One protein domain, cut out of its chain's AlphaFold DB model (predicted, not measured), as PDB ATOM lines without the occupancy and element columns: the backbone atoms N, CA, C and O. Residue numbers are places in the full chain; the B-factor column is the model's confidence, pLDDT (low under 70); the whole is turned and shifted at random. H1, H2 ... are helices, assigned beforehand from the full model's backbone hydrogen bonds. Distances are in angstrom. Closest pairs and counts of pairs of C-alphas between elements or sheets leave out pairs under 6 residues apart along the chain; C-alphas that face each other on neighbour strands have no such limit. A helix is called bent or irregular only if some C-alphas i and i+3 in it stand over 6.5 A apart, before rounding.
ATOM      1  N   ALA A  29     199.566 214.593 119.840       96.50
ATOM      2  CA  ALA A  29     199.234 213.357 120.547       96.50
ATOM      3  C   ALA A  29     198.438 212.391 119.653       96.50
ATOM      4  O   ALA A  29     198.704 211.188 119.633       96.50
ATOM      5  N   LEU A  30     197.501 212.920 118.856       96.44
ATOM      6  CA  LEU A  30     196.749 212.131 117.882       96.44
ATOM      7  C   LEU A  30     197.680 211.514 116.830       96.44
ATOM      8  O   LEU A  30     197.640 210.306 116.622       96.44
ATOM      9  N   SER A  31     198.575 212.305 116.231       97.12
ATOM     10  CA  SER A  31     199.509 211.837 115.200       97.12
ATOM     11  C   SER A  31     200.460 210.752 115.708       97.12
ATOM     12  O   SER A  31     200.816 209.846 114.948       97.12
ATOM     13  N   GLU A  32     200.888 210.825 116.969       97.44
ATOM     14  CA  GLU A  32     201.697 209.776 117.593       97.44
ATOM     15  C   GLU A  32     200.920 208.457 117.664       97.44
ATOM     16  O   GLU A  32     201.421 207.412 117.242       97.44
ATOM     17  N   LYS A  33     199.671 208.500 118.138       97.50
ATOM     18  CA  LYS A  33     198.826 207.305 118.240       97.50
ATOM     19  C   LYS A  33     198.444 206.750 116.868       97.50
ATOM     20  O   LYS A  33     198.528 205.539 116.679       97.50
ATOM     21  N   THR A  34     198.138 207.595 115.885       97.81
ATOM     22  CA  THR A  34     197.904 207.164 114.495       97.81
ATOM     23  C   THR A  34     199.143 206.474 113.913       97.81
ATOM     24  O   THR A  34     199.036 205.420 113.285       97.81
ATOM     25  N   SER A  35     200.342 206.997 114.199       98.19
ATOM     26  CA  SER A  35     201.606 206.372 113.782       98.19
ATOM     27  C   SER A  35     201.821 205.008 114.442       98.19
ATOM     28  O   SER A  35     202.219 204.056 113.769       98.19
ATOM     29  N   LEU A  36     201.519 204.879 115.737       98.19
ATOM     30  CA  LEU A  36     201.590 203.604 116.455       98.19
ATOM     31  C   LEU A  36     200.594 202.574 115.894       98.19
ATOM     32  O   LEU A  36     200.949 201.405 115.716       98.19
ATOM     33  N   ALA A  37     199.370 203.000 115.572       98.31
ATOM     34  CA  ALA A  37     198.358 202.152 114.945       98.31
ATOM     35  C   ALA A  37     198.832 201.639 113.579       98.31
ATOM     36  O   ALA A  37     198.757 200.436 113.315       98.31
ATOM     37  N   TYR A  38     199.398 202.522 112.749       98.38
ATOM     38  CA  TYR A  38     199.978 202.155 111.458       98.38
ATOM     39  C   TYR A  38     201.114 201.139 111.608       98.38
ATOM     40  O   TYR A  38     201.113 200.107 110.937       98.38
ATOM     41  N   GLN A  39     202.070 201.394 112.506       98.19
ATOM     42  CA  GLN A  39     203.207 200.499 112.738       98.19
ATOM     43  C   GLN A  39     202.749 199.116 113.211       98.19
ATOM     44  O   GLN A  39     203.226 198.095 112.711       98.19
ATOM     45  N   THR A  40     201.776 199.077 114.121       97.94
ATOM     46  CA  THR A  40     201.197 197.830 114.634       97.94
ATOM     47  C   THR A  40     200.496 197.047 113.523       97.94
ATOM     48  O   THR A  40     200.718 195.844 113.375       97.94
ATOM     49  N   MET A  41     199.686 197.724 112.702       98.00
ATOM     50  CA  MET A  41     199.031 197.136 111.530       98.00
ATOM     51  C   MET A  41     200.055 196.591 110.530       98.00
ATOM     52  O   MET A  41     199.950 195.435 110.120       98.00
ATOM     53  N   SER A  42     201.072 197.386 110.196       98.19
ATOM     54  CA  SER A  42     202.119 197.026 109.237       98.19
ATOM     55  C   SER A  42     202.912 195.801 109.698       98.19
ATOM     56  O   SER A  42     203.056 194.839 108.943       98.19
ATOM     57  N   SER A  43     203.335 195.769 110.965       97.31
ATOM     58  CA  SER A  43     204.055 194.625 111.534       97.31
ATOM     59  C   SER A  43     203.225 193.340 111.488       97.31
ATOM     60  O   SER A  43     203.737 192.277 111.134       97.31
ATOM     61  N   ARG A  44     201.936 193.417 111.835       96.62
ATOM     62  CA  ARG A  44     201.037 192.253 111.822       96.62
ATOM     63  C   ARG A  44     200.712 191.803 110.399       96.62
ATOM     64  O   ARG A  44     200.627 190.603 110.152       96.62
ATOM     65  N   TYR A  45     200.606 192.737 109.452       97.31
ATOM     66  CA  TYR A  45     200.500 192.411 108.033       97.31
ATOM     67  C   TYR A  45     201.716 191.619 107.551       97.31
ATOM     68  O   TYR A  45     201.543 190.609 106.878       97.31
ATOM     69  N   THR A  46     202.937 192.026 107.916       95.94
ATOM     70  CA  THR A  46     204.154 191.291 107.544       95.94
ATOM     71  C   THR A  46     204.126 189.850 108.056       95.94
ATOM     72  O   THR A  46     204.385 188.934 107.276       95.94
ATOM     73  N   ALA A  47     203.759 189.633 109.324       92.94
ATOM     74  CA  ALA A  47     203.638 188.288 109.897       92.94
ATOM     75  C   ALA A  47     202.568 187.445 109.177       92.94
ATOM     76  O   ALA A  47     202.816 186.303 108.791       92.94
ATOM     77  N   TYR A  48     201.394 188.030 108.920       94.94
ATOM     78  CA  TYR A  48     200.329 187.384 108.153       94.94
ATOM     79  C   TYR A  48     200.767 187.032 106.722       94.94
ATOM     80  O   TYR A  48     200.548 185.910 106.271       94.94
ATOM     81  N   ALA A  49     201.406 187.961 106.009       94.19
ATOM     82  CA  ALA A  49     201.813 187.785 104.618       94.19
ATOM     83  C   ALA A  49     202.865 186.677 104.452       94.19
ATOM     84  O   ALA A  49     202.829 185.941 103.464       94.19
ATOM     85  N   GLN A  50     203.772 186.523 105.422       91.12
ATOM     86  CA  GLN A  50     204.739 185.421 105.449       91.12
ATOM     87  C   GLN A  50     204.035 184.060 105.483       91.12
ATOM     88  O   GLN A  50     204.337 183.194 104.660       91.12
ATOM     89  N   LEU A  51     203.055 183.896 106.377       90.38
ATOM     90  CA  LEU A  51     202.273 182.663 106.481       90.38
ATOM     91  C   LEU A  51     201.381 182.453 105.255       90.38
ATOM     92  O   LEU A  51     201.328 181.354 104.714       90.38
ATOM     93  N   PHE A  52     200.727 183.511 104.767       90.12
ATOM     94  CA  PHE A  52     199.877 183.452 103.581       90.12
ATOM     95  C   PHE A  52     200.627 182.902 102.369       90.12
ATOM     96  O   PHE A  52     200.151 181.959 101.741       90.12
ATOM     97  N   ASN A  53     201.818 183.433 102.075       86.31
ATOM     98  CA  ASN A  53     202.628 182.978 100.947       86.31
ATOM     99  C   ASN A  53     203.069 181.513 101.098       86.31
ATOM    100  O   ASN A  53     203.042 180.773 100.117       86.31
ATOM    101  N   GLY A  54     203.435 181.083 102.311       84.12
ATOM    102  CA  GLY A  54     203.788 179.686 102.583       84.12
ATOM    103  C   GLY A  54     202.607 178.730 102.387       84.12
ATOM    104  O   GLY A  54     202.747 177.679 101.766       84.12
ATOM    105  N   CYS A  55     201.420 179.132 102.839       85.88
ATOM    106  CA  CYS A  55     200.222 178.296 102.845       85.88
ATOM    107  C   CYS A  55     199.457 178.243 101.515       85.88
ATOM    108  O   CYS A  55     198.545 177.428 101.370       85.88
ATOM    109  N   GLN A  56     199.807 179.066 100.520       80.12
ATOM    110  CA  GLN A  56     199.212 178.966  99.179       80.12
ATOM    111  C   GLN A  56     199.633 177.704  98.413       80.12
ATOM    112  O   GLN A  56     198.924 177.269  97.500       80.12
ATOM    113  N   PRO A  63     201.819 172.589 109.709       81.88
ATOM    114  CA  PRO A  63     201.169 172.970 110.965       81.88
ATOM    115  C   PRO A  63     200.874 174.475 111.082       81.88
ATOM    116  O   PRO A  63     199.848 174.868 111.638       81.88
ATOM    117  N   GLU A  64     201.726 175.329 110.514       81.75
ATOM    118  CA  GLU A  64     201.560 176.783 110.498       81.75
ATOM    119  C   GLU A  64     200.360 177.278 109.674       81.75
ATOM    120  O   GLU A  64     199.881 178.387 109.911       81.75
ATOM    121  N   CYS A  65     199.812 176.456 108.774       84.69
ATOM    122  CA  CYS A  65     198.674 176.811 107.919       84.69
ATOM    123  C   CYS A  65     197.301 176.619 108.572       84.69
ATOM    124  O   CYS A  65     196.274 176.791 107.916       84.69
ATOM    125  N   GLN A  66     197.272 176.264 109.858       86.50
ATOM    126  CA  GLN A  66     196.052 176.104 110.646       86.50
ATOM    127  C   GLN A  66     195.899 177.270 111.638       86.50
ATOM    128  O   GLN A  66     195.731 178.419 111.230       86.50
ATOM    129  N   GLU A  67     195.977 176.985 112.939       90.25
ATOM    130  CA  GLU A  67     195.851 177.963 114.025       90.25
ATOM    131  C   GLU A  67     196.816 179.157 113.894       90.25
ATOM    132  O   GLU A  67     196.358 180.296 114.016       90.25
ATOM    133  N   PRO A  68     198.120 178.983 113.580       91.50
ATOM    134  CA  PRO A  68     199.031 180.125 113.480       91.50
ATOM    135  C   PRO A  68     198.643 181.104 112.367       91.50
ATOM    136  O   PRO A  68     198.626 182.316 112.593       91.50
ATOM    137  N   PHE A  69     198.261 180.596 111.191       91.38
ATOM    138  CA  PHE A  69     197.756 181.415 110.089       91.38
ATOM    139  C   PHE A  69     196.485 182.183 110.475       91.38
ATOM    140  O   PHE A  69     196.417 183.395 110.264       91.38
ATOM    141  N   GLN A  70     195.501 181.514 111.084       91.94
ATOM    142  CA  GLN A  70     194.248 182.155 111.506       91.94
ATOM    143  C   GLN A  70     194.480 183.226 112.578       91.94
ATOM    144  O   GLN A  70     193.888 184.309 112.517       91.94
ATOM    145  N   LYS A  71     195.381 182.961 113.529       93.94
ATOM    146  CA  LYS A  71     195.776 183.923 114.559       93.94
ATOM    147  C   LYS A  71     196.435 185.155 113.941       93.94
ATOM    148  O   LYS A  71     196.028 186.271 114.258       93.94
ATOM    149  N   ALA A  72     197.386 184.972 113.022       94.56
ATOM    150  CA  ALA A  72     198.051 186.080 112.338       94.56
ATOM    151  C   ALA A  72     197.076 186.894 111.473       94.56
ATOM    152  O   ALA A  72     197.101 188.125 111.494       94.56
ATOM    153  N   GLN A  73     196.167 186.220 110.760       95.38
ATOM    154  CA  GLN A  73     195.117 186.873 109.980       95.38
ATOM    155  C   GLN A  73     194.207 187.722 110.873       95.38
ATOM    156  O   GLN A  73     193.961 188.889 110.570       95.38
ATOM    157  N   THR A  74     193.738 187.163 111.987       96.00
ATOM    158  CA  THR A  74     192.866 187.866 112.938       96.00
ATOM    159  C   THR A  74     193.584 189.062 113.555       96.00
ATOM    160  O   THR A  74     193.034 190.163 113.577       96.00
ATOM    161  N   ALA A  75     194.835 188.881 113.987       96.00
ATOM    162  CA  ALA A  75     195.645 189.951 114.551       96.00
ATOM    163  C   ALA A  75     195.841 191.103 113.553       96.00
ATOM    164  O   ALA A  75     195.707 192.268 113.940       96.00
ATOM    165  N   TYR A  76     196.127 190.790 112.285       97.62
ATOM    166  CA  TYR A  76     196.231 191.782 111.215       97.62
ATOM    167  C   TYR A  76     194.904 192.508 110.981       97.62
ATOM    168  O   TYR A  76     194.888 193.737 110.999       97.62
ATOM    169  N   ILE A  77     193.791 191.782 110.815       97.81
ATOM    170  CA  ILE A  77     192.470 192.382 110.565       97.81
ATOM    171  C   ILE A  77     192.075 193.330 111.700       97.81
ATOM    172  O   ILE A  77     191.630 194.441 111.428       97.81
ATOM    173  N   GLN A  78     192.290 192.935 112.957       96.81
ATOM    174  CA  GLN A  78     192.016 193.791 114.114       96.81
ATOM    175  C   GLN A  78     192.841 195.083 114.075       96.81
ATOM    176  O   GLN A  78     192.289 196.174 114.198       96.81
ATOM    177  N   ALA A  79     194.155 194.979 113.856       97.94
ATOM    178  CA  ALA A  79     195.018 196.156 113.820       97.94
ATOM    179  C   ALA A  79     194.728 197.068 112.622       97.94
ATOM    180  O   ALA A  79     194.751 198.289 112.764       97.94
ATOM    181  N   LYS A  80     194.395 196.484 111.466       98.25
ATOM    182  CA  LYS A  80     193.965 197.232 110.287       98.25
ATOM    183  C   LYS A  80     192.655 197.966 110.537       98.25
ATOM    184  O   LYS A  80     192.588 199.159 110.282       98.25
ATOM    185  N   SER A  81     191.649 197.282 111.081       98.00
ATOM    186  CA  SER A  81     190.352 197.887 111.396       98.00
ATOM    187  C   SER A  81     190.499 199.075 112.345       98.00
ATOM    188  O   SER A  81     189.876 200.112 112.130       98.00
ATOM    189  N   ASN A  82     191.348 198.948 113.367       98.12
ATOM    190  CA  ASN A  82     191.630 200.035 114.299       98.12
ATOM    191  C   ASN A  82     192.313 201.227 113.598       98.12
ATOM    192  O   ASN A  82     191.855 202.358 113.735       98.12
ATOM    193  N   TYR A  83     193.363 200.981 112.800       98.44
ATOM    194  CA  TYR A  83     194.046 202.035 112.035       98.44
ATOM    195  C   TYR A  83     193.105 202.744 111.042       98.44
ATOM    196  O   TYR A  83     193.006 203.969 111.073       98.44
ATOM    197  N   ASP A  84     192.362 201.988 110.225       98.31
ATOM    198  CA  ASP A  84     191.410 202.539 109.250       98.31
ATOM    199  C   ASP A  84     190.325 203.390 109.941       98.31
ATOM    200  O   ASP A  84     189.921 204.438 109.434       98.31
ATOM    201  N   THR A  85     189.853 202.952 111.116       96.81
ATOM    202  CA  THR A  85     188.846 203.691 111.891       96.81
ATOM    203  C   THR A  85     189.412 205.009 112.405       96.81
ATOM    204  O   THR A  85     188.737 206.030 112.294       96.81
ATOM    205  N   ILE A  86     190.643 205.023 112.925       97.44
ATOM    206  CA  ILE A  86     191.301 206.260 113.365       97.44
ATOM    207  C   ILE A  86     191.440 207.224 112.187       97.44
ATOM    208  O   ILE A  86     191.003 208.365 112.311       97.44
ATOM    209  N   GLU A  87     191.944 206.756 111.040       96.75
ATOM    210  CA  GLU A  87     192.115 207.578 109.834       96.75
ATOM    211  C   GLU A  87     190.787 208.218 109.391       96.75
ATOM    212  O   GLU A  87     190.717 209.424 109.146       96.75
ATOM    213  N   MET A  88     189.697 207.443 109.381       96.31
ATOM    214  CA  MET A  88     188.355 207.963 109.108       96.31
ATOM    215  C   MET A  88     187.925 209.008 110.149       96.31
ATOM    216  O   MET A  88     187.370 210.052 109.799       96.31
ATOM    217  N   MET A  89     188.158 208.737 111.434       94.50
ATOM    218  CA  MET A  89     187.738 209.596 112.540       94.50
ATOM    219  C   MET A  89     188.552 210.885 112.673       94.50
ATOM    220  O   MET A  89     188.088 211.817 113.329       94.50
ATOM    221  N   GLU A  90     189.714 211.001 112.027       90.62
ATOM    222  CA  GLU A  90     190.436 212.275 111.960       90.62
ATOM    223  C   GLU A  90     189.659 213.344 111.177       90.62
ATOM    224  O   GLU A  90     189.854 214.543 111.413       90.62
ATOM    225  N   HIS A  91     188.720 212.937 110.312       90.19
ATOM    226  CA  HIS A  91     187.820 213.865 109.642       90.19
ATOM    227  C   HIS A  91     186.975 214.647 110.675       90.19
ATOM    228  O   HIS A  91     186.351 214.037 111.553       90.19
ATOM    229  N   PRO A  92     186.860 215.989 110.565       87.00
ATOM    230  CA  PRO A  92     186.205 216.818 111.582       87.00
ATOM    231  C   PRO A  92     184.772 216.401 111.936       87.00
ATOM    232  O   PRO A  92     184.363 216.531 113.086       87.00
ATOM    233  N   SER A  93     184.014 215.867 110.972       88.38
ATOM    234  CA  SER A  93     182.637 215.397 111.195       88.38
ATOM    235  C   SER A  93     182.528 214.148 112.075       88.38
ATOM    236  O   SER A  93     181.441 213.862 112.568       88.38
ATOM    237  N   PHE A  94     183.620 213.402 112.259       92.06
ATOM    238  CA  PHE A  94     183.631 212.130 112.989       92.06
ATOM    239  C   PHE A  94     184.456 212.181 114.279       92.06
ATOM    240  O   PHE A  94     184.215 211.395 115.195       92.06
ATOM    241  N   LYS A  95     185.380 213.144 114.386       90.69
ATOM    242  CA  LYS A  95     186.339 213.265 115.491       90.69
ATOM    243  C   LYS A  95     185.687 213.330 116.879       90.69
ATOM    244  O   LYS A  95     186.189 212.722 117.815       90.69
ATOM    245  N   ALA A  96     184.540 214.000 117.006       92.00
ATOM    246  CA  ALA A  96     183.809 214.152 118.271       92.00
ATOM    247  C   ALA A  96     182.541 213.278 118.371       92.00
ATOM    248  O   ALA A  96     181.592 213.635 119.073       92.00
ATOM    249  N   LEU A  97     182.491 212.133 117.681       94.38
ATOM    250  CA  LEU A  97     181.396 211.174 117.855       94.38
ATOM    251  C   LEU A  97     181.455 210.520 119.237       94.38
ATOM    252  O   LEU A  97     182.485 209.969 119.629       94.38
ATOM    253  N   LEU A  98     180.333 210.546 119.956       94.69
ATOM    254  CA  LEU A  98     180.179 209.813 121.210       94.69
ATOM    255  C   LEU A  98     180.276 208.306 120.959       94.69
ATOM    256  O   LEU A  98     179.785 207.797 119.948       94.69
ATOM    257  N   ALA A  99     180.905 207.588 121.886       94.19
ATOM    258  CA  ALA A  99     180.971 206.139 121.822       94.19
ATOM    259  C   ALA A  99     179.563 205.544 122.016       94.19
ATOM    260  O   ALA A  99     178.889 205.877 122.997       94.19
ATOM    261  N   PRO A 100     179.094 204.656 121.120       93.00
ATOM    262  CA  PRO A 100     177.865 203.912 121.362       93.00
ATOM    263  C   PRO A 100     178.061 202.953 122.543       93.00
ATOM    264  O   PRO A 100     179.169 202.476 122.787       93.00
ATOM    265  N   SER A 101     176.976 202.597 123.237       90.12
ATOM    266  CA  SER A 101     177.024 201.675 124.387       90.12
ATOM    267  C   SER A 101     177.700 200.338 124.064       90.12
ATOM    268  O   SER A 101     178.405 199.790 124.905       90.12
ATOM    269  N   ALA A 102     177.550 199.851 122.829       90.12
ATOM    270  CA  ALA A 102     178.184 198.625 122.349       90.12
ATOM    271  C   ALA A 102     179.726 198.674 122.337       90.12
ATOM    272  O   ALA A 102     180.351 197.621 122.373       90.12
ATOM    273  N   ALA A 103     180.340 199.863 122.310       90.12
ATOM    274  CA  ALA A 103     181.797 200.028 122.327       90.12
ATOM    275  C   ALA A 103     182.389 200.090 123.748       90.12
ATOM    276  O   ALA A 103     183.603 199.979 123.919       90.12
ATOM    277  N   LEU A 104     181.557 200.288 124.778       91.75
ATOM    278  CA  LEU A 104     182.028 200.469 126.154       91.75
ATOM    279  C   LEU A 104     182.634 199.199 126.776       91.75
ATOM    280  O   LEU A 104     183.650 199.333 127.455       91.75
ATOM    281  N   PRO A 105     182.099 197.980 126.548       91.88
ATOM    282  CA  PRO A 105     182.710 196.764 127.086       91.88
ATOM    283  C   PRO A 105     184.123 196.511 126.553       91.88
ATOM    284  O   PRO A 105     184.993 196.077 127.304       91.88
ATOM    285  N   GLU A 106     184.366 196.799 125.272       92.19
ATOM    286  CA  GLU A 106     185.696 196.664 124.669       92.19
ATOM    287  C   GLU A 106     186.663 197.702 125.241       92.19
ATOM    288  O   GLU A 106     187.751 197.343 125.682       92.19
ATOM    289  N   LEU A 107     186.229 198.962 125.371       95.38
ATOM    290  CA  LEU A 107     187.013 199.999 126.047       95.38
ATOM    291  C   LEU A 107     187.364 199.611 127.493       95.38
ATOM    292  O   LEU A 107     188.503 199.788 127.920       95.38
ATOM    293  N   ALA A 108     186.403 199.073 128.248       94.50
ATOM    294  CA  ALA A 108     186.632 198.596 129.607       94.50
ATOM    295  C   ALA A 108     187.647 197.445 129.635       94.50
ATOM    296  O   ALA A 108     188.561 197.437 130.456       94.50
ATOM    297  N   SER A 109     187.531 196.490 128.708       92.56
ATOM    298  CA  SER A 109     188.497 195.399 128.579       92.56
ATOM    299  C   SER A 109     189.907 195.922 128.289       92.56
ATOM    300  O   SER A 109     190.857 195.532 128.971       92.56
ATOM    301  N   ASP A 110     190.037 196.848 127.339       95.50
ATOM    302  CA  ASP A 110     191.320 197.411 126.928       95.50
ATOM    303  C   ASP A 110     191.971 198.219 128.058       95.50
ATOM    304  O   ASP A 110     193.142 198.003 128.369       95.50
ATOM    305  N   LEU A 111     191.220 199.094 128.733       96.06
ATOM    306  CA  LEU A 111     191.720 199.860 129.880       96.06
ATOM    307  C   LEU A 111     192.135 198.949 131.042       96.06
ATOM    308  O   LEU A 111     193.150 199.212 131.683       96.06
ATOM    309  N   ASN A 112     191.404 197.860 131.290       93.69
ATOM    310  CA  ASN A 112     191.751 196.886 132.323       93.69
ATOM    311  C   ASN A 112     193.058 196.158 131.981       93.69
ATOM    312  O   ASN A 112     193.957 196.068 132.814       93.69
ATOM    313  N   LEU A 113     193.217 195.705 130.733       92.81
ATOM    314  CA  LEU A 113     194.462 195.087 130.256       92.81
ATOM    315  C   LEU A 113     195.656 196.048 130.295       92.81
ATOM    316  O   LEU A 113     196.796 195.613 130.453       92.81
ATOM    317  N   LEU A 114     195.400 197.347 130.147       95.06
ATOM    318  CA  LEU A 114     196.406 198.397 130.255       95.06
ATOM    319  C   LEU A 114     196.673 198.841 131.705       95.06
ATOM    320  O   LEU A 114     197.611 199.606 131.917       95.06
ATOM    321  N   GLY A 115     195.911 198.345 132.687       94.62
ATOM    322  CA  GLY A 115     196.096 198.630 134.114       94.62
ATOM    323  C   GLY A 115     195.450 199.928 134.611       94.62
ATOM    324  O   GLY A 115     195.842 200.437 135.657       94.62
ATOM    325  N   TYR A 116     194.478 200.473 133.875       95.56
ATOM    326  CA  TYR A 116     193.785 201.728 134.203       95.56
ATOM    327  C   TYR A 116     192.467 201.544 134.965       95.56
ATOM    328  O   TYR A 116     191.832 202.530 135.339       95.56
ATOM    329  N   LEU A 117     192.041 200.300 135.184       92.38
ATOM    330  CA  LEU A 117     190.823 199.958 135.916       92.38
ATOM    331  C   LEU A 117     191.160 199.041 137.091       92.38
ATOM    332  O   LEU A 117     192.196 198.382 137.091       92.38
ATOM    333  N   ASP A 118     190.291 199.028 138.101       81.06
ATOM    334  CA  ASP A 118     190.439 198.124 139.239       81.06
ATOM    335  C   ASP A 118     190.050 196.697 138.832       81.06
ATOM    336  O   ASP A 118     188.903 196.421 138.476       81.06
ATOM    337  N   ASN A 119     191.016 195.786 138.938       71.31
ATOM    338  CA  ASN A 119     190.899 194.373 138.582       71.31
ATOM    339  C   ASN A 119     189.849 193.613 139.421       71.31
ATOM    340  O   ASN A 119     189.576 192.446 139.138       71.31
ATOM    341  N   GLN A 120     189.325 194.220 140.492       70.62
ATOM    342  CA  GLN A 120     188.308 193.620 141.361       70.62
ATOM    343  C   GLN A 120     186.883 193.741 140.811       70.62
ATOM    344  O   GLN A 120     186.008 193.000 141.257       70.62
ATOM    345  N   LEU A 121     186.643 194.640 139.854       69.00
ATOM    346  CA  LEU A 121     185.333 194.817 139.232       69.00
ATOM    347  C   LEU A 121     185.239 193.989 137.954       69.00
ATOM    348  O   LEU A 121     186.107 194.067 137.080       69.00
ATOM    349  N   SER A 122     184.164 193.216 137.796       76.06
ATOM    350  CA  SER A 122     183.886 192.612 136.492       76.06
ATOM    351  C   SER A 122     183.456 193.689 135.486       76.06
ATOM    352  O   SER A 122     182.839 194.690 135.848       76.06
ATOM    353  N   ILE A 123     183.717 193.468 134.192       73.50
ATOM    354  CA  ILE A 123     183.293 194.393 133.119       73.50
ATOM    355  C   ILE A 123     181.774 194.646 133.168       73.50
ATOM    356  O   ILE A 123     181.321 195.744 132.860       73.50
ATOM    357  N   SER A 124     180.984 193.652 133.590       73.50
ATOM    358  CA  SER A 124     179.529 193.769 133.762       73.50
ATOM    359  C   SER A 124     179.090 194.634 134.944       73.50
ATOM    360  O   SER A 124     177.959 195.113 134.947       73.50
ATOM    361  N   GLU A 125     179.948 194.816 135.945       74.50
ATOM    362  CA  GLU A 125     179.679 195.631 137.136       74.50
ATOM    363  C   GLU A 125     180.207 197.062 136.988       74.50
ATOM    364  O   GLU A 125     179.868 197.927 137.791       74.50
ATOM    365  N   MET A 126     181.005 197.320 135.948       82.12
ATOM    366  CA  MET A 126     181.653 198.604 135.731       82.12
ATOM    367  C   MET A 126     180.651 199.694 135.360       82.12
ATOM    368  O   MET A 126     179.973 199.647 134.330       82.12
ATOM    369  N   THR A 127     180.596 200.726 136.190       86.06
ATOM    370  CA  THR A 127     179.789 201.914 135.932       86.06
ATOM    371  C   THR A 127     180.448 202.807 134.881       86.06
ATOM    372  O   THR A 127     181.669 202.827 134.704       86.06
ATOM    373  N   GLN A 128     179.642 203.637 134.216       85.62
ATOM    374  CA  GLN A 128     180.160 204.658 133.302       85.62
ATOM    375  C   GLN A 128     181.126 205.628 134.008       85.62
ATOM    376  O   GLN A 128     182.072 206.103 133.388       85.62
ATOM    377  N   THR A 129     180.921 205.892 135.303       90.25
ATOM    378  CA  THR A 129     181.796 206.741 136.121       90.25
ATOM    379  C   THR A 129     183.181 206.124 136.307       90.25
ATOM    380  O   THR A 129     184.182 206.813 136.121       90.25
ATOM    381  N   GLU A 130     183.257 204.836 136.643       91.38
ATOM    382  CA  GLU A 130     184.532 204.119 136.803       91.38
ATOM    383  C   GLU A 130     185.272 204.008 135.471       91.38
ATOM    384  O   GLU A 130     186.473 204.273 135.401       91.38
ATOM    385  N   LEU A 131     184.540 203.715 134.392       94.12
ATOM    386  CA  LEU A 131     185.106 203.673 133.050       94.12
ATOM    387  C   LEU A 131     185.674 205.036 132.633       94.12
ATOM    388  O   LEU A 131     186.790 205.119 132.119       94.12
ATOM    389  N   LEU A 132     184.932 206.117 132.886       96.00
ATOM    390  CA  LEU A 132     185.370 207.483 132.604       96.00
ATOM    391  C   LEU A 132     186.572 207.885 133.467       96.00
ATOM    392  O   LEU A 132     187.439 208.620 132.996       96.00
ATOM    393  N   TYR A 133     186.653 207.407 134.711       95.69
ATOM    394  CA  TYR A 133     187.819 207.614 135.564       95.69
ATOM    395  C   TYR A 133     189.067 206.958 134.962       95.69
ATOM    396  O   TYR A 133     190.058 207.656 134.743       95.69
ATOM    397  N   GLY A 134     189.005 205.663 134.630       96.69
ATOM    398  CA  GLY A 134     190.126 204.936 134.025       96.69
ATOM    399  C   GLY A 134     190.543 205.523 132.677       96.69
ATOM    400  O   GLY A 134     191.728 205.754 132.436       96.69
ATOM    401  N   LEU A 135     189.568 205.881 131.836       98.06
ATOM    402  CA  LEU A 135     189.831 206.579 130.579       98.06
ATOM    403  C   LEU A 135     190.573 207.897 130.818       98.06
ATOM    404  O   LEU A 135     191.555 208.178 130.144       98.06
ATOM    405  N   ASN A 136     190.132 208.712 131.775       98.38
ATOM    406  CA  ASN A 136     190.768 209.996 132.054       98.38
ATOM    407  C   ASN A 136     192.190 209.864 132.605       98.38
ATOM    408  O   ASN A 136     192.997 210.759 132.368       98.38
ATOM    409  N   GLN A 137     192.506 208.785 133.323       98.38
ATOM    410  CA  GLN A 137     193.889 208.480 133.697       98.38
ATOM    411  C   GLN A 137     194.720 208.162 132.445       98.38
ATOM    412  O   GLN A 137     195.755 208.788 132.225       98.38
ATOM    413  N   TRP A 138     194.214 207.287 131.565       98.38
ATOM    414  CA  TRP A 138     194.887 206.960 130.304       98.38
ATOM    415  C   TRP A 138     195.101 208.196 129.421       98.38
ATOM    416  O   TRP A 138     196.192 208.387 128.884       98.38
ATOM    417  N   LEU A 139     194.096 209.070 129.296       98.44
ATOM    418  CA  LEU A 139     194.190 210.303 128.506       98.44
ATOM    419  C   LEU A 139     195.316 211.207 129.016       98.44
ATOM    420  O   LEU A 139     196.113 211.690 128.216       98.44
ATOM    421  N   GLN A 140     195.428 211.384 130.336       98.12
ATOM    422  CA  GLN A 140     196.480 212.210 130.929       98.12
ATOM    423  C   GLN A 140     197.881 211.661 130.659       98.12
ATOM    424  O   GLN A 140     198.741 212.416 130.202       98.12
ATOM    425  N   ASP A 141     198.093 210.364 130.882       98.12
ATOM    426  CA  ASP A 141     199.381 209.706 130.627       98.12
ATOM    427  C   ASP A 141     199.795 209.796 129.152       98.12
ATOM    428  O   ASP A 141     200.981 209.810 128.823       98.12
ATOM    429  N   ASN A 142     198.810 209.917 128.259       97.69
ATOM    430  CA  ASN A 142     198.994 209.964 126.815       97.69
ATOM    431  C   ASN A 142     198.831 211.365 126.211       97.69
ATOM    432  O   ASN A 142     198.694 211.494 124.996       97.69
ATOM    433  N   ARG A 143     198.905 212.420 127.036       97.38
ATOM    434  CA  ARG A 143     198.912 213.834 126.604       97.38
ATOM    435  C   ARG A 143     197.624 214.297 125.907       97.38
ATOM    436  O   ARG A 143     197.644 215.254 125.134       97.38
ATOM    437  N   PHE A 144     196.498 213.668 126.226       97.25
ATOM    438  CA  PHE A 144     195.160 214.134 125.873       97.25
ATOM    439  C   PHE A 144     194.509 214.850 127.068       97.25
ATOM    440  O   PHE A 144     194.779 214.507 128.226       97.25
ATOM    441  N   PRO A 145     193.639 215.848 126.839       96.56
ATOM    442  CA  PRO A 145     192.877 216.447 127.924       96.56
ATOM    443  C   PRO A 145     191.894 215.458 128.538       96.56
ATOM    444  O   PRO A 145     191.416 214.527 127.893       96.56
ATOM    445  N   LYS A 146     191.539 215.717 129.796       97.00
ATOM    446  CA  LYS A 146     190.411 215.040 130.426       97.00
ATOM    447  C   LYS A 146     189.097 215.416 129.746       97.00
ATOM    448  O   LYS A 146     188.958 216.499 129.185       97.00
ATOM    449  N   THR A 147     188.124 214.531 129.880       95.56
ATOM    450  CA  THR A 147     186.793 214.631 129.287       95.56
ATOM    451  C   THR A 147     185.727 214.179 130.282       95.56
ATOM    452  O   THR A 147     185.982 213.354 131.163       95.56
ATOM    453  N   ASP A 148     184.516 214.702 130.131       95.12
ATOM    454  CA  ASP A 148     183.302 214.236 130.805       95.12
ATOM    455  C   ASP A 148     182.499 213.232 129.952       95.12
ATOM    456  O   ASP A 148     181.576 212.589 130.449       95.12
ATOM    457  N   GLN A 149     182.868 213.071 128.678       94.62
ATOM    458  CA  GLN A 149     182.242 212.164 127.718       94.62
ATOM    459  C   GLN A 149     183.239 211.147 127.158       94.62
ATOM    460  O   GLN A 149     184.422 211.433 126.961       94.62
ATOM    461  N   ILE A 150     182.740 209.959 126.817       95.31
ATOM    462  CA  ILE A 150     183.521 208.935 126.118       95.31
ATOM    463  C   ILE A 150     183.244 209.068 124.621       95.31
ATOM    464  O   ILE A 150     182.132 208.810 124.160       95.31
ATOM    465  N   TYR A 151     184.260 209.459 123.861       95.81
ATOM    466  CA  TYR A 151     184.199 209.545 122.406       95.81
ATOM    467  C   TYR A 151     184.677 208.240 121.775       95.81
ATOM    468  O   TYR A 151     185.556 207.564 122.312       95.81
ATOM    469  N   LEU A 152     184.135 207.886 120.610       96.19
ATOM    470  CA  LEU A 152     184.526 206.667 119.906       96.19
ATOM    471  C   LEU A 152     186.026 206.676 119.561       96.19
ATOM    472  O   LEU A 152     186.679 205.643 119.686       96.19
ATOM    473  N   LEU A 153     186.593 207.845 119.235       97.19
ATOM    474  CA  LEU A 153     188.018 207.976 118.940       97.19
ATOM    475  C   LEU A 153     188.874 207.686 120.180       97.19
ATOM    476  O   LEU A 153     189.884 207.008 120.049       97.19
ATOM    477  N   HIS A 154     188.446 208.070 121.393       97.31
ATOM    478  CA  HIS A 154     189.138 207.645 122.619       97.31
ATOM    479  C   HIS A 154     189.247 206.120 122.700       97.31
ATOM    480  O   HIS A 154     190.322 205.609 122.996       97.31
ATOM    481  N   SER A 155     188.168 205.399 122.375       96.62
ATOM    482  CA  SER A 155     188.177 203.933 122.396       96.62
ATOM    483  C   SER A 155     189.207 203.340 121.429       96.62
ATOM    484  O   SER A 155     190.015 202.500 121.822       96.62
ATOM    485  N   GLN A 156     189.275 203.852 120.198       98.00
ATOM    486  CA  GLN A 156     190.260 203.388 119.211       98.00
ATOM    487  C   GLN A 156     191.706 203.731 119.614       98.00
ATOM    488  O   GLN A 156     192.637 202.950 119.409       98.00
ATOM    489  N   LEU A 157     191.927 204.892 120.235       98.25
ATOM    490  CA  LEU A 157     193.258 205.294 120.693       98.25
ATOM    491  C   LEU A 157     193.753 204.429 121.864       98.25
ATOM    492  O   LEU A 157     194.927 204.057 121.890       98.25
ATOM    493  N   VAL A 158     192.865 204.050 122.786       98.38
ATOM    494  CA  VAL A 158     193.175 203.070 123.840       98.38
ATOM    495  C   VAL A 158     193.465 201.700 123.216       98.38
ATOM    496  O   VAL A 158     194.493 201.086 123.525       98.38
ATOM    497  N   SER A 159     192.622 201.243 122.283       97.94
ATOM    498  CA  SER A 159     192.810 199.943 121.628       97.94
ATOM    499  C   SER A 159     194.120 199.866 120.856       97.94
ATOM    500  O   SER A 159     194.793 198.838 120.875       97.94
ATOM    501  N   THR A 160     194.554 200.975 120.255       98.12
ATOM    502  CA  THR A 160     195.869 201.097 119.611       98.12
ATOM    503  C   THR A 160     197.003 200.695 120.549       98.12
ATOM    504  O   THR A 160     197.874 199.911 120.171       98.12
ATOM    505  N   GLU A 161     197.000 201.202 121.781       97.38
ATOM    506  CA  GLU A 161     198.054 200.887 122.742       97.38
ATOM    507  C   GLU A 161     197.981 199.433 123.209       97.38
ATOM    508  O   GLU A 161     199.008 198.755 123.307       97.38
ATOM    509  N   ARG A 162     196.770 198.914 123.436       96.88
ATOM    510  CA  ARG A 162     196.594 197.500 123.768       96.88
ATOM    511  C   ARG A 162     197.071 196.595 122.623       96.88
ATOM    512  O   ARG A 162     197.755 195.605 122.882       96.88
ATOM    513  N   LEU A 163     196.754 196.915 121.366       96.69
ATOM    514  CA  LEU A 163     197.220 196.167 120.191       96.69
ATOM    515  C   LEU A 163     198.744 196.180 120.089       96.69
ATOM    516  O   LEU A 163     199.331 195.146 119.776       96.69
ATOM    517  N   ALA A 164     199.376 197.317 120.369       95.44
ATOM    518  CA  ALA A 164     200.827 197.450 120.326       95.44
ATOM    519  C   ALA A 164     201.539 196.624 121.413       95.44
ATOM    520  O   ALA A 164     202.650 196.151 121.189       95.44
ATOM    521  N   LYS A 165     200.909 196.415 122.581       92.94
ATOM    522  CA  LYS A 165     201.454 195.579 123.671       92.94
ATOM    523  C   LYS A 165     201.249 194.076 123.459       92.94
ATOM    524  O   LYS A 165     201.872 193.273 124.149       92.94
ATOM    525  N   GLN A 166     200.383 193.675 122.531       84.69
ATOM    526  CA  GLN A 166     200.225 192.271 122.163       84.69
ATOM    527  C   GLN A 166     201.341 191.847 121.212       84.69
ATOM    528  O   GLN A 166     201.560 192.477 120.178       84.69
TER     529      GLN A 166
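This is residues 29 to 56 and 63 to 166 of the 168 residues of an uncharacterized protein of Agarivorans sp. Toyoura001 (UniProt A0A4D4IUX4). Two long helices, H1 and H2, lie side by side and run opposite ways, and a group of shorter helices is built on them toward the end where H1 begins and H2 ends. In that group H6 sits in the middle, packed on both long helices; H4 packs on H6, and H5 packs on H4, while the tiny H3 follows the end of H2. The printed part has 132 residues with six named helices, H1 to H6 in order along the chain, and no named strand: the class is all helix. It is compact, with a radius of gyration of the C-alphas of 16.1 A and spans of 50 by 36 by 24 A.

The longest helix, H1, holds residues 29 to 55 and is 39.3 A long, from C-alpha 29 at (199.234, 213.357, 120.547) to C-alpha 55 at (200.222, 178.296, 102.845). H2, residues 67 to 89, is 32.7 A long. H6, residues 152 to 165, measures 20.6 A and ends with C-alpha 165 at (201.454, 195.579, 123.671). H4, residues 101 to 113, measures 19.5 A and is irregular, but only just: C-alphas 102 and 105 are 6.8 A apart. H5, residues 128 to 141, measures 20.1 A, and H3, residues 92 to 95, measures 5.3 A.

H1 and H2 touch at a shallow tilt of 30 degrees, opposite ways; their closest C-alphas, those of Met 41 and Ala 79, are 4.7 A apart. H6 is the hub, touching three other helices. With its residues 33 to 40 alone, H1 touches H6 at a steep tilt of 54 degrees, the closest C-alphas being those of Ala 37 and Thr 160, 5.4 A apart. H2 touches H6 with residues 79 to 89 alone, at 36 degrees, only just a steep tilt; the closest C-alphas, those of Asn 82 and Gln 156, are 6.1 A apart. H4 touches H6 at a shallow tilt of 32 degrees, the same way, with the C-alphas of Leu 107 and Ser 155 closest at 5.5 A. H4 touches H5 with residues 108 to 111 alone, at a steep tilt of 53 degrees; the C-alphas of Ala 108 and Leu 131 are closest, at 6.3 A. H3 is close to H2 but not clearly touching, with the C-alphas of Met 89 and Lys 95 closest at 4.9 A. H1 is apart from H3, H4 and H5. Every O i to N i+4 pair is within hydrogen-bond range in H1, H2 and H5, against 7 of 9 in H4 and 9 of 10 in H6; H3 is too short for such a pair.

The C-alphas farthest apart, those of Gln 56 and Asp 148, are 50.0 A apart. Residues 57 to 62 are not printed, and C-alphas 56 and 63 are 13.4 A apart across this cut. The link from H4 to H5, residues 114 to 127, is long. The mean pLDDT of the printed part is 93.0; residue 121 is under 70.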